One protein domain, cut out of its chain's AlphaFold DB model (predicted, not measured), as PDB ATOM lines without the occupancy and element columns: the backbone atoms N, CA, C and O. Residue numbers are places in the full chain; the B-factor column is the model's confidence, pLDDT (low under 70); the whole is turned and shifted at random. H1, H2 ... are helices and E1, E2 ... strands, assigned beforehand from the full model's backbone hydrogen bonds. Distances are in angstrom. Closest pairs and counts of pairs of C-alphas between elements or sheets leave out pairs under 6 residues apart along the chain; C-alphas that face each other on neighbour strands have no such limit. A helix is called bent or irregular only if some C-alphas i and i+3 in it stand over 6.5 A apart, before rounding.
ATOM      1  N   ILE A   3      41.811  60.777  68.798       96.31
ATOM      2  CA  ILE A   3      42.838  61.424  67.968       96.31
ATOM      3  C   ILE A   3      44.134  60.624  68.050       96.31
ATOM      4  O   ILE A   3      44.656  60.185  67.030       96.31
ATOM      5  N   GLN A   4      44.648  60.416  69.262       97.75
ATOM      6  CA  GLN A   4      45.933  59.759  69.462       97.75
ATOM      7  C   GLN A   4      45.963  58.977  70.774       97.75
ATOM      8  O   GLN A   4      45.384  59.406  71.770       97.75
ATOM      9  N   VAL A   5      46.667  57.849  70.766       98.25
ATOM     10  CA  VAL A   5      47.086  57.109  71.961       98.25
ATOM     11  C   VAL A   5      48.596  56.977  71.930       98.25
ATOM     12  O   VAL A   5      49.131  56.598  70.890       98.25
ATOM     13  N   ASN A   6      49.257  57.225  73.057       98.44
ATOM     14  CA  ASN A   6      50.669  56.917  73.252       98.44
ATOM     15  C   ASN A   6      50.846  56.006  74.466       98.44
ATOM     16  O   ASN A   6      50.148  56.159  75.472       98.44
ATOM     17  N   VAL A   7      51.796  55.082  74.367       98.56
ATOM     18  CA  VAL A   7      52.170  54.159  75.439       98.56
ATOM     19  C   VAL A   7      53.673  53.932  75.427       98.56
ATOM     20  O   VAL A   7      54.267  53.782  74.360       98.56
ATOM     21  N   GLN A   8      54.274  53.864  76.607       98.44
ATOM     22  CA  GLN A   8      55.662  53.461  76.794       98.44
ATOM     23  C   GLN A   8      55.789  52.582  78.034       98.44
ATOM     24  O   GLN A   8      55.097  52.794  79.033       98.44
ATOM     25  N   ASN A   9      56.711  51.624  77.970       98.06
ATOM     26  CA  ASN A   9      57.011  50.696  79.049       98.06
ATOM     27  C   ASN A   9      55.760  49.987  79.608       98.06
ATOM     28  O   ASN A   9      55.473  50.058  80.800       98.06
ATOM     29  N   PHE A  10      54.998  49.304  78.748       98.06
ATOM     30  CA  PHE A  10      53.795  48.564  79.143       98.06
ATOM     31  C   PHE A  10      53.653  47.227  78.410       98.06
ATOM     32  O   PHE A  10      53.579  47.193  77.184       98.06
ATOM     33  N   LYS A  11      53.552  46.113  79.141       96.81
ATOM     34  CA  LYS A  11      53.422  44.730  78.643       96.81
ATOM     35  C   LYS A  11      54.466  44.350  77.584       96.81
ATOM     36  O   LYS A  11      55.510  43.817  77.931       96.81
ATOM     37  N   SER A  12      54.193  44.580  76.300       96.62
ATOM     38  CA  SER A  12      55.137  44.328  75.194       96.62
ATOM     39  C   SER A  12      55.683  45.600  74.536       96.62
ATOM     40  O   SER A  12      56.438  45.505  73.575       96.62
ATOM     41  N   PHE A  13      55.281  46.781  75.006       97.44
ATOM     42  CA  PHE A  13      55.726  48.081  74.506       97.44
ATOM     43  C   PHE A  13      56.909  48.560  75.340       97.44
ATOM     44  O   PHE A  13      56.719  49.005  76.468       97.44
ATOM     45  N   ASN A  14      58.126  48.414  74.817       97.38
ATOM     46  CA  ASN A  14      59.337  48.908  75.476       97.38
ATOM     47  C   ASN A  14      59.471  50.431  75.302       97.38
ATOM     48  O   ASN A  14      59.392  51.187  76.268       97.38
ATOM     49  N   GLU A  15      59.611  50.858  74.048       96.88
ATOM     50  CA  GLU A  15      59.746  52.261  73.661       96.88
ATOM     51  C   GLU A  15      58.386  52.961  73.550       96.88
ATOM     52  O   GLU A  15      57.331  52.351  73.734       96.88
ATOM     53  N   SER A  16      58.419  54.265  73.269       97.00
ATOM     54  CA  SER A  16      57.211  55.039  73.001       97.00
ATOM     55  C   SER A  16      56.588  54.632  71.665       97.00
ATOM     56  O   SER A  16      57.203  54.753  70.602       97.00
ATOM     57  N   ASN A  17      55.343  54.168  71.718       97.56
ATOM     58  CA  ASN A  17      54.545  53.771  70.568       97.56
ATOM     59  C   ASN A  17      53.269  54.611  70.501       97.56
ATOM     60  O   ASN A  17      52.624  54.848  71.523       97.56
ATOM     61  N   SER A  18      52.874  55.005  69.287       97.62
ATOM     62  CA  SER A  18      51.688  55.830  69.059       97.62
ATOM     63  C   SER A  18      50.731  55.228  68.031       97.62
ATOM     64  O   SER A  18      51.146  54.678  67.009       97.62
ATOM     65  N   LEU A  19      49.428  55.352  68.297       97.81
ATOM     66  CA  LEU A  19      48.371  55.222  67.294       97.81
ATOM     67  C   LEU A  19      47.815  56.619  67.030       97.81
ATOM     68  O   LEU A  19      47.303  57.245  67.954       97.81
ATOM     69  N   ASN A  20      47.892  57.088  65.784       96.75
ATOM     70  CA  ASN A  20      47.373  58.388  65.361       96.75
ATOM     71  C   ASN A  20      46.231  58.202  64.350       96.75
ATOM     72  O   ASN A  20      46.393  57.509  63.345       96.75
ATOM     73  N   MET A  21      45.091  58.824  64.630       96.50
ATOM     74  CA  MET A  21      43.869  58.769  63.830       96.50
ATOM     75  C   MET A  21      43.687  59.999  62.931       96.50
ATOM     76  O   MET A  21      42.681  60.073  62.226       96.50
ATOM     77  N   ILE A  22      44.620  60.959  62.929       95.44
ATOM     78  CA  ILE A  22      44.598  62.099  62.004       95.44
ATOM     79  C   ILE A  22      44.645  61.576  60.567       95.44
ATOM     80  O   ILE A  22      45.557  60.844  60.171       95.44
ATOM     81  N   ALA A  23      43.636  61.944  59.785       93.31
ATOM     82  CA  ALA A  23      43.532  61.530  58.400       93.31
ATOM     83  C   ALA A  23      44.618  62.203  57.554       93.31
ATOM     84  O   ALA A  23      44.974  63.364  57.746       93.31
ATOM     85  N   SER A  24      45.129  61.480  56.557       87.50
ATOM     86  CA  SER A  24      46.044  62.076  55.590       87.50
ATOM     87  C   SER A  24      45.308  63.062  54.682       87.50
ATOM     88  O   SER A  24      44.322  62.692  54.046       87.50
ATOM     89  N   ASN A  25      45.882  64.251  54.482       78.31
ATOM     90  CA  ASN A  25      45.400  65.259  53.522       78.31
ATOM     91  C   ASN A  25      45.338  64.754  52.060       78.31
ATOM     92  O   ASN A  25      44.813  65.433  51.175       78.31
ATOM     93  N   LYS A  26      45.900  63.570  51.772       78.69
ATOM     94  CA  LYS A  26      45.849  62.910  50.458       78.69
ATOM     95  C   LYS A  26      44.586  62.064  50.250       78.69
ATOM     96  O   LYS A  26      44.298  61.694  49.112       78.69
ATOM     97  N   LEU A  27      43.825  61.764  51.304       73.62
ATOM     98  CA  LEU A  27      42.581  60.992  51.224       73.62
ATOM     99  C   LEU A  27      41.454  61.870  50.663       73.62
ATOM    100  O   LEU A  27      40.707  62.499  51.401       73.62
ATOM    101  N   ARG A  28      41.348  61.932  49.330       65.69
ATOM    102  CA  ARG A  28      40.355  62.767  48.623       65.69
ATOM    103  C   ARG A  28      39.082  62.019  48.216       65.69
ATOM    104  O   ARG A  28      38.074  62.655  47.937       65.69
ATOM    105  N   THR A  29      39.124  60.687  48.167       69.75
ATOM    106  CA  THR A  29      38.119  59.860  47.472       69.75
ATOM    107  C   THR A  29      37.238  59.003  48.387       69.75
ATOM    108  O   THR A  29      36.339  58.339  47.891       69.75
ATOM    109  N   GLN A  30      37.458  59.017  49.707       79.75
ATOM    110  CA  GLN A  30      36.734  58.178  50.683       79.75
ATOM    111  C   GLN A  30      36.258  59.010  51.881       79.75
ATOM    112  O   GLN A  30      36.591  58.730  53.034       79.75
ATOM    113  N   LYS A  31      35.527  60.094  51.591       82.06
ATOM    114  CA  LYS A  31      35.043  61.048  52.603       82.06
ATOM    115  C   LYS A  31      34.104  60.410  53.628       82.06
ATOM    116  O   LYS A  31      34.062  60.831  54.776       82.06
ATOM    117  N   ASP A  32      33.393  59.357  53.242       88.50
ATOM    118  CA  ASP A  32      32.532  58.563  54.119       88.50
ATOM    119  C   ASP A  32      33.294  57.963  55.313       88.50
ATOM    120  O   ASP A  32      32.730  57.842  56.402       88.50
ATOM    121  N   ARG A  33      34.589  57.669  55.145       88.81
ATOM    122  CA  ARG A  33      35.475  57.114  56.187       88.81
ATOM    123  C   ARG A  33      36.133  58.179  57.059       88.81
ATOM    124  O   ARG A  33      36.814  57.837  58.030       88.81
ATOM    125  N   LEU A  34      35.934  59.447  56.718       91.56
ATOM    126  CA  LEU A  34      36.491  60.588  57.421       91.56
ATOM    127  C   LEU A  34      35.436  61.224  58.317       91.56
ATOM    128  O   LEU A  34      34.243  61.246  58.004       91.56
ATOM    129  N   TYR A  35      35.892  61.730  59.449       91.44
ATOM    130  CA  TYR A  35      35.168  62.682  60.264       91.44
ATOM    131  C   TYR A  35      35.887  64.021  60.165       91.44
ATOM    132  O   TYR A  35      37.066  64.116  60.499       91.44
ATOM    133  N   GLU A  36      35.187  65.035  59.681       89.81
ATOM    134  CA  GLU A  36      35.718  66.380  59.494       89.81
ATOM    135  C   GLU A  36      35.204  67.252  60.648       89.81
ATOM    136  O   GLU A  36      33.998  67.454  60.768       89.81
ATOM    137  N   SER A  37      36.104  67.730  61.512       87.94
ATOM    138  CA  SER A  37      35.816  68.841  62.424       87.94
ATOM    139  C   SER A  37      36.435  70.132  61.890       87.94
ATOM    140  O   SER A  37      37.161  70.116  60.894       87.94
ATOM    141  N   VAL A  38      36.158  71.255  62.559       86.25
ATOM    142  CA  VAL A  38      36.729  72.567  62.208       86.25
ATOM    143  C   VAL A  38      38.261  72.538  62.234       86.25
ATOM    144  O   VAL A  38      38.899  73.082  61.335       86.25
ATOM    145  N   ASP A  39      38.844  71.865  63.228       86.38
ATOM    146  CA  ASP A  39      40.287  71.903  63.480       86.38
ATOM    147  C   ASP A  39      41.036  70.690  62.916       86.38
ATOM    148  O   ASP A  39      42.222  70.780  62.592       86.38
ATOM    149  N   VAL A  40      40.379  69.526  62.826       90.94
ATOM    150  CA  VAL A  40      41.048  68.269  62.481       90.94
ATOM    151  C   VAL A  40      40.149  67.325  61.688       90.94
ATOM    152  O   VAL A  40      38.979  67.110  61.991       90.94
ATOM    153  N   THR A  41      40.726  66.690  60.670       92.44
ATOM    154  CA  THR A  41      40.095  65.557  59.986       92.44
ATOM    155  C   THR A  41      40.624  64.246  60.558       92.44
ATOM    156  O   THR A  41      41.834  64.022  60.603       92.44
ATOM    157  N   LEU A  42      39.724  63.364  60.985       94.25
ATOM    158  CA  LEU A  42      40.035  62.089  61.630       94.25
ATOM    159  C   LEU A  42      39.527  60.904  60.805       94.25
ATOM    160  O   LEU A  42      38.515  60.988  60.109       94.25
ATOM    161  N   LEU A  43      40.201  59.766  60.925       94.94
ATOM    162  CA  LEU A  43      39.686  58.478  60.474       94.94
ATOM    163  C   LEU A  43      38.570  58.012  61.423       94.94
ATOM    164  O   LEU A  43      38.730  58.044  62.643       94.94
ATOM    165  N   LYS A  44      37.452  57.516  60.878       93.06
ATOM    166  CA  LYS A  44      36.363  56.932  61.688       93.06
ATOM    167  C   LYS A  44      36.710  55.563  62.278       93.06
ATOM    168  O   LYS A  44      36.123  55.158  63.275       93.06
ATOM    169  N   SER A  45      37.643  54.844  61.660       93.31
ATOM    170  CA  SER A  45      38.017  53.481  62.041       93.31
ATOM    171  C   SER A  45      39.458  53.168  61.653       93.31
ATOM    172  O   SER A  45      39.942  53.660  60.634       93.31
ATOM    173  N   ALA A  46      40.103  52.285  62.413       93.75
ATOM    174  CA  ALA A  46      41.398  51.700  62.087       93.75
ATOM    175  C   ALA A  46      41.346  50.179  62.276       93.75
ATOM    176  O   ALA A  46      40.585  49.673  63.101       93.75
ATOM    177  N   VAL A  47      42.169  49.458  61.517       95.00
ATOM    178  CA  VAL A  47      42.323  48.003  61.632       95.00
ATOM    179  C   VAL A  47      43.760  47.709  62.039       95.00
ATOM    180  O   VAL A  47      44.691  48.118  61.351       95.00
ATOM    181  N   ILE A  48      43.939  46.996  63.153       95.19
ATOM    182  CA  ILE A  48      45.254  46.600  63.671       95.19
ATOM    183  C   ILE A  48      45.437  45.103  63.428       95.19
ATOM    184  O   ILE A  48      44.728  44.276  63.999       95.19
ATOM    185  N   TYR A  49      46.410  44.753  62.591       96.12
ATOM    186  CA  TYR A  49      46.764  43.376  62.245       96.12
ATOM    187  C   TYR A  49      48.282  43.173  62.332       96.12
ATOM    188  O   TYR A  49      49.047  44.123  62.459       96.12
ATOM    189  N   GLY A  50      48.723  41.916  62.321       95.94
ATOM    190  CA  GLY A  50      50.128  41.554  62.502       95.94
ATOM    191  C   GLY A  50      50.295  40.115  62.978       95.94
ATOM    192  O   GLY A  50      49.317  39.473  63.373       95.94
ATOM    193  N   ALA A  51      51.531  39.617  62.967       96.56
ATOM    194  CA  ALA A  51      51.874  38.249  63.362       96.56
ATOM    195  C   ALA A  51      51.456  37.912  64.806       96.56
ATOM    196  O   ALA A  51      51.183  38.792  65.628       96.56
ATOM    197  N   ASN A  52      51.403  36.626  65.148       94.88
ATOM    198  CA  ASN A  52      51.188  36.212  66.536       94.88
ATOM    199  C   ASN A  52      52.260  36.818  67.454       94.88
ATOM    200  O   ASN A  52      53.384  37.059  67.028       94.88
ATOM    201  N   ALA A  53      51.874  37.131  68.693       91.75
ATOM    202  CA  ALA A  53      52.718  37.808  69.682       91.75
ATOM    203  C   ALA A  53      53.225  39.222  69.305       91.75
ATOM    204  O   ALA A  53      53.957  39.824  70.082       91.75
ATOM    205  N   SER A  54      52.763  39.831  68.205       93.50
ATOM    206  CA  SER A  54      53.164  41.194  67.801       93.50
ATOM    207  C   SER A  54      52.602  42.334  68.676       93.50
ATOM    208  O   SER A  54      52.614  43.487  68.258       93.50
ATOM    209  N   GLY A  55      52.018  42.034  69.841       94.81
ATOM    210  CA  GLY A  55      51.493  43.044  70.771       94.81
ATOM    211  C   GLY A  55      50.067  43.550  70.507       94.81
ATOM    212  O   GLY A  55      49.613  44.445  71.210       94.81
ATOM    213  N   LYS A  56      49.311  42.972  69.558       97.12
ATOM    214  CA  LYS A  56      47.931  43.417  69.238       97.12
ATOM    215  C   LYS A  56      46.985  43.371  70.442       97.12
ATOM    216  O   LYS A  56      46.362  44.375  70.766       97.12
ATOM    217  N   SER A  57      46.902  42.231  71.131       97.88
ATOM    218  CA  SER A  57      46.068  42.108  72.335       97.88
ATOM    219  C   SER A  57      46.573  43.014  73.457       97.88
ATOM    220  O   SER A  57      45.772  43.599  74.171       97.88
ATOM    221  N   ASN A  58      47.890  43.223  73.559       97.44
ATOM    222  CA  ASN A  58      48.446  44.177  74.516       97.44
ATOM    223  C   ASN A  58      48.046  45.619  74.191       97.44
ATOM    224  O   ASN A  58      47.815  46.381  75.117       97.44
ATOM    225  N   PHE A  59      47.899  45.999  72.916       97.81
ATOM    226  CA  PHE A  59      47.368  47.317  72.556       97.81
ATOM    227  C   PHE A  59      45.917  47.502  73.022       97.81
ATOM    228  O   PHE A  59      45.566  48.556  73.543       97.81
ATOM    229  N   VAL A  60      45.075  46.471  72.900       97.50
ATOM    230  CA  VAL A  60      43.711  46.504  73.460       97.50
ATOM    231  C   VAL A  60      43.755  46.722  74.974       97.50
ATOM    232  O   VAL A  60      42.977  47.505  75.513       97.50
ATOM    233  N   GLU A  61      44.713  46.097  75.652       98.00
ATOM    234  CA  GLU A  61      44.923  46.267  77.089       98.00
ATOM    235  C   GLU A  61      45.416  47.672  77.469       98.00
ATOM    236  O   GLU A  61      45.058  48.155  78.537       98.00
ATOM    237  N   VAL A  62      46.157  48.370  76.599       98.12
ATOM    238  CA  VAL A  62      46.483  49.799  76.787       98.12
ATOM    239  C   VAL A  62      45.201  50.630  76.834       98.12
ATOM    240  O   VAL A  62      45.007  51.425  77.752       98.12
ATOM    241  N   LEU A  63      44.301  50.431  75.864       97.44
ATOM    242  CA  LEU A  63      43.021  51.147  75.808       97.44
ATOM    243  C   LEU A  63      42.143  50.832  77.021       97.44
ATOM    244  O   LEU A  63      41.512  51.732  77.577       97.44
ATOM    245  N   ARG A  64      42.116  49.559  77.428       97.25
ATOM    246  CA  ARG A  64      41.385  49.094  78.607       97.25
ATOM    247  C   ARG A  64      41.902  49.759  79.877       97.25
ATOM    248  O   ARG A  64      41.104  50.358  80.587       97.25
ATOM    249  N   PHE A  65      43.214  49.719  80.100       97.62
ATOM    250  CA  PHE A  65      43.859  50.321  81.262       97.62
ATOM    251  C   PHE A  65      43.569  51.821  81.350       97.62
ATOM    252  O   PHE A  65      43.088  52.294  82.374       97.62
ATOM    253  N   MET A  66      43.758  52.573  80.258       96.88
ATOM    254  CA  MET A  66      43.444  54.009  80.251       96.88
ATOM    255  C   MET A  66      41.969  54.281  80.573       96.88
ATOM    256  O   MET A  66      41.664  55.208  81.320       96.88
ATOM    257  N   LYS A  67      41.046  53.479  80.025       95.94
ATOM    258  CA  LYS A  67      39.608  53.607  80.299       95.94
ATOM    259  C   LYS A  67      39.289  53.325  81.769       95.94
ATOM    260  O   LYS A  67      38.534  54.088  82.362       95.94
ATOM    261  N   GLU A  68      39.826  52.247  82.331       96.19
ATOM    262  CA  GLU A  68      39.629  51.875  83.737       96.19
ATOM    263  C   GLU A  68      40.156  52.973  84.664       96.19
ATOM    264  O   GLU A  68      39.405  53.436  85.522       96.19
ATOM    265  N   CYS A  69      41.361  53.494  84.403       96.38
ATOM    266  CA  CYS A  69      41.933  54.595  85.176       96.38
ATOM    267  C   CYS A  69      41.056  55.853  85.171       96.38
ATOM    268  O   CYS A  69      40.866  56.485  86.207       96.38
ATOM    269  N   VAL A  70      40.504  56.227  84.012       94.81
ATOM    270  CA  VAL A  70      39.659  57.427  83.890       94.81
ATOM    271  C   VAL A  70      38.287  57.228  84.539       94.81
ATOM    272  O   VAL A  70      37.798  58.134  85.208       94.81
ATOM    273  N   ILE A  71      37.648  56.071  84.337       96.44
ATOM    274  CA  ILE A  71      36.288  55.819  84.836       96.44
ATOM    275  C   ILE A  71      36.284  55.594  86.349       96.44
ATOM    276  O   ILE A  71      35.446  56.170  87.039       96.44
ATOM    277  N   ASN A  72      37.212  54.779  86.855       96.44
ATOM    278  CA  ASN A  72      37.276  54.433  88.275       96.44
ATOM    279  C   ASN A  72      38.070  55.463  89.092       96.44
ATOM    280  O   ASN A  72      38.009  55.440  90.314       96.44
ATOM    281  N   GLN A  73      38.783  56.380  88.424       96.25
ATOM    282  CA  GLN A  73      39.616  57.417  89.046       96.25
ATOM    283  C   GLN A  73      40.740  56.852  89.931       96.25
ATOM    284  O   GLN A  73      41.175  57.488  90.889       96.25
ATOM    285  N   GLU A  74      41.239  55.665  89.593       95.38
ATOM    286  CA  GLU A  74      42.292  54.968  90.327       95.38
ATOM    287  C   GLU A  74      43.196  54.182  89.377       95.38
ATOM    288  O   GLU A  74      42.793  53.833  88.271       95.38
ATOM    289  N   ILE A  75      44.422  53.885  89.808       95.19
ATOM    290  CA  ILE A  75      45.323  52.996  89.070       95.19
ATOM    291  C   ILE A  75      45.175  51.584  89.659       95.19
ATOM    292  O   ILE A  75      45.467  51.418  90.846       95.19
ATOM    293  N   PRO A  76      44.758  50.573  88.869       94.00
ATOM    294  CA  PRO A  76      44.623  49.197  89.347       94.00
ATOM    295  C   PRO A  76      45.927  48.661  89.952       94.00
ATOM    296  O   PRO A  76      46.987  48.741  89.335       94.00
ATOM    297  N   ILE A  77      45.867  48.079  91.151       93.69
ATOM    298  CA  ILE A  77      47.062  47.604  91.878       93.69
ATOM    299  C   ILE A  77      47.800  46.518  91.080       93.69
ATOM    300  O   ILE A  77      49.034  46.472  91.058       93.69
ATOM    301  N   GLU A  78      47.063  45.666  90.370       91.94
ATOM    302  CA  GLU A  78      47.616  44.630  89.501       91.94
ATOM    303  C   GLU A  78      48.488  45.185  88.365       91.94
ATOM    304  O   GLU A  78      49.341  44.456  87.842       91.94
ATOM    305  N   SER A  79      48.338  46.472  88.015       94.06
ATOM    306  CA  SER A  79      49.123  47.108  86.960       94.06
ATOM    307  C   SER A  79      50.569  47.386  87.352       94.06
ATOM    308  O   SER A  79      51.379  47.687  86.475       94.06
ATOM    309  N   TYR A  80      50.927  47.239  88.632       92.06
ATOM    310  CA  TYR A  80      52.288  47.462  89.133       92.06
ATOM    311  C   TYR A  80      53.350  46.674  88.345       92.06
ATOM    312  O   TYR A  80      54.416  47.190  88.025       92.06
ATOM    313  N   ASN A  81      53.039  45.432  87.956       94.31
ATOM    314  CA  ASN A  81      53.958  44.567  87.206       94.31
ATOM    315  C   ASN A  81      53.678  44.540  85.693       94.31
ATOM    316  O   ASN A  81      54.089  43.593  85.008       94.31
ATOM    317  N   TRP A  82      52.931  45.513  85.160       96.62
ATOM    318  CA  TRP A  82      52.587  45.592  83.734       96.62
ATOM    319  C   TRP A  82      53.581  46.413  82.911       96.62
ATOM    320  O   TRP A  82      53.258  46.792  81.792       96.62
ATOM    321  N   TYR A  83      54.802  46.633  83.394       97.19
ATOM    322  CA  TYR A  83      55.897  47.171  82.583       97.19
ATOM    323  C   TYR A  83      56.326  46.197  81.469       97.19
ATOM    324  O   TYR A  83      55.919  45.028  81.441       97.19
ATOM    325  N   CYS A  84      57.143  46.667  80.524       97.50
ATOM    326  CA  CYS A  84      57.645  45.805  79.460       97.50
ATOM    327  C   CYS A  84      58.749  44.878  79.970       97.50
ATOM    328  O   CYS A  84      59.875  45.306  80.197       97.50
ATOM    329  N   ARG A  85      58.432  43.588  80.121       94.56
ATOM    330  CA  ARG A  85      59.316  42.597  80.764       94.56
ATOM    331  C   ARG A  85      60.446  42.076  79.878       94.56
ATOM    332  O   ARG A  85      61.267  41.301  80.347       94.56
ATOM    333  N   ASN A  86      60.496  42.495  78.616       92.75
ATOM    334  CA  ASN A  86      61.557  42.093  77.689       92.75
ATOM    335  C   ASN A  86      62.911  42.748  78.021       92.75
ATOM    336  O   ASN A  86      63.927  42.341  77.469       92.75
ATOM    337  N   HIS A  87      62.919  43.746  78.909       93.62
ATOM    338  CA  HIS A  87      64.124  44.394  79.416       93.62
ATOM    339  C   HIS A  87      64.029  44.477  80.940       93.62
ATOM    340  O   HIS A  87      63.051  45.007  81.462       93.62
ATOM    341  N   GLU A  88      65.022  43.954  81.660       91.56
ATOM    342  CA  GLU A  88      64.986  43.876  83.131       91.56
ATOM    343  C   GLU A  88      64.923  45.265  83.784       91.56
ATOM    344  O   GLU A  88      64.117  45.488  84.690       91.56
ATOM    345  N   ASP A  89      65.665  46.229  83.233       95.69
ATOM    346  CA  ASP A  89      65.733  47.614  83.722       95.69
ATOM    347  C   ASP A  89      64.382  48.346  83.690       95.69
ATOM    348  O   ASP A  89      64.203  49.371  84.345       95.69
ATOM    349  N   ASN A  90      63.410  47.853  82.917       97.25
ATOM    350  CA  ASN A  90      62.100  48.490  82.794       97.25
ATOM    351  C   ASN A  90      61.266  48.439  84.070       97.25
ATOM    352  O   ASN A  90      60.329  49.228  84.196       97.25
ATOM    353  N   LYS A  91      61.607  47.550  85.005       96.31
ATOM    354  CA  LYS A  91      60.981  47.499  86.327       96.31
ATOM    355  C   LYS A  91      61.153  48.814  87.096       96.31
ATOM    356  O   LYS A  91      60.247  49.225  87.809       96.31
ATOM    357  N   GLU A  92      62.291  49.479  86.909       96.06
ATOM    358  CA  GLU A  92      62.639  50.729  87.595       96.06
ATOM    359  C   GLU A  92      62.239  51.976  86.783       96.06
ATOM    360  O   GLU A  92      62.434  53.111  87.224       96.06
ATOM    361  N   LYS A  93      61.676  51.793  85.580       96.50
ATOM    362  CA  LYS A  93      61.229  52.887  84.709       96.50
ATOM    363  C   LYS A  93      59.733  53.124  84.859       96.50
ATOM    364  O   LYS A  93      58.937  52.197  84.965       96.50
ATOM    365  N   ILE A  94      59.337  54.385  84.749       95.12
ATOM    366  CA  ILE A  94      57.927  54.780  84.775       95.12
ATOM    367  C   ILE A  94      57.250  54.366  83.462       95.12
ATOM    368  O   ILE A  94      57.756  54.646  82.374       95.12
ATOM    369  N   SER A  95      56.088  53.720  83.562       97.38
ATOM    370  CA  SER A  95      55.170  53.544  82.433       97.38
ATOM    371  C   SER A  95      54.447  54.855  82.145       97.38
ATOM    372  O   SER A  95      53.923  55.487  83.063       97.38
ATOM    373  N   SER A  96      54.388  55.263  80.880       97.25
ATOM    374  CA  SER A  96      53.723  56.507  80.483       97.25
ATOM    375  C   SER A  96      52.611  56.240  79.474       97.25
ATOM    376  O   SER A  96      52.720  55.380  78.597       97.25
ATOM    377  N   PHE A  97      51.517  56.983  79.628       97.81
ATOM    378  CA  PHE A  97      50.328  56.884  78.793       97.81
ATOM    379  C   PHE A  97      49.826  58.283  78.482       97.81
ATOM    380  O   PHE A  97      49.850  59.167  79.338       97.81
ATOM    381  N   SER A  98      49.317  58.478  77.272       97.62
ATOM    382  CA  SER A  98      48.503  59.649  76.968       97.62
ATOM    383  C   SER A  98      47.430  59.307  75.951       97.62
ATOM    384  O   SER A  98      47.615  58.460  75.075       97.62
ATOM    385  N   VAL A  99      46.294  59.985  76.072       96.94
ATOM    386  CA  VAL A  99      45.194  59.898  75.120       96.94
ATOM    387  C   VAL A  99      44.741  61.303  74.762       96.94
ATOM    388  O   VAL A  99      44.600  62.164  75.628       96.94
ATOM    389  N   GLN A 100      44.521  61.536  73.474       96.06
ATOM    390  CA  GLN A 100      43.926  62.763  72.963       96.06
ATOM    391  C   GLN A 100      42.563  62.435  72.373       96.06
ATOM    392  O   GLN A 100      42.433  61.566  71.502       96.06
ATOM    393  N   LEU A 101      41.542  63.135  72.862       94.44
ATOM    394  CA  LEU A 101      40.160  62.978  72.442       94.44
ATOM    395  C   LEU A 101      39.643  64.317  71.923       94.44
ATOM    396  O   LEU A 101      39.767  65.334  72.597       94.44
ATOM    397  N   LEU A 102      39.009  64.298  70.755       94.44
ATOM    398  CA  LEU A 102      38.156  65.393  70.315       94.44
ATOM    399  C   LEU A 102      36.834  65.309  71.085       94.44
ATOM    400  O   LEU A 102      36.094  64.331  70.916       94.44
TER     401      LEU A 102
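What this domain is: This is residues 3 to 102 of the 105 residues of the protein "ATPase_AAA_core domain-containing protein" of Holdemanella biformis (UniProt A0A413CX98). Look for a small slab of three strands, E2, E1 and E5, with one long helix, H1, crossing one of its faces; at one end of the long axis sits a separate small strand hairpin, E3 and E4, and at the other end the two short helices H2 and H3. Along the chain the 100 printed residues hold E1 E2 E3 E4 H1 H2 H3 E5, three named helices and five named strands. The sheet's order is E2, E1, E5, antiparallel throughout, and the class is mixed, helices and strands, with under half of the residues, 49, in named elements. The whole is loose, with a radius of gyration of the C-alphas of 15.9 A, and flat, spanning 47 by 34 by 18 A.

Where its parts are: Find C-alpha 3 at (42.838, 61.424, 67.968); from there strand E1, residues 3 to 8, runs 17.5 A. Beside it look for E2, residues 17 to 20, and E5, residues 96 to 101, which spans 17.0 A and ends at C-alpha 101, (40.160, 62.978, 72.442). Helix H1, residues 56 to 72, begins at (47.931, 43.417, 69.238) and covers 24.4 A. The short pieces are E3, residues 34 to 36, 6.2 A; E4, residues 41 to 43, 7.1 A; H2, residues 77 to 81, 8.9 A; and H3, residues 88 to 92, 8.5 A.

How they stand to each other: Start at E1, the inner strand: N 6 and O 98 are 2.9 A apart toward E5, and N 5 and O 19 are 2.9 A apart toward E2, its partner in a hairpin. In two layers, a helix on one face of a sheet, H1 is on this sheet at a height of 10.0 A and runs across the strands, at 78 degrees to E1 on the local plane; the closest C-alphas of H1 and E1 are those of Val 62 and Val 7, 7.3 A. In the hairpin E3 and E4, N 35 and O 42 are 2.8 A apart; E3 is apart from E2. H2 and H3 are close but not clearly touching, their closest C-alphas, Asn 81 and Lys 91, 7.7 A apart. Each O i to N i+4 pair of H1 is within hydrogen-bond range; H2 has 0 of 1, with 1 of 2 O i to N i+3 pairs, and H3 has 0 of 1, with 2 of 2. H2 is only just irregular, C-alphas 78 and 81 being 6.7 A apart.

The domain as a whole: The C-alphas farthest apart are those of Thr 29 and Glu 92, 47.9 A. The printed part has no cut; the links E2 to E3 and E4 to H1 are long. Residues 69 to 74, of which 69 to 72 belong to H1, stand free. Only residues 28 to 29 have pLDDT under 70.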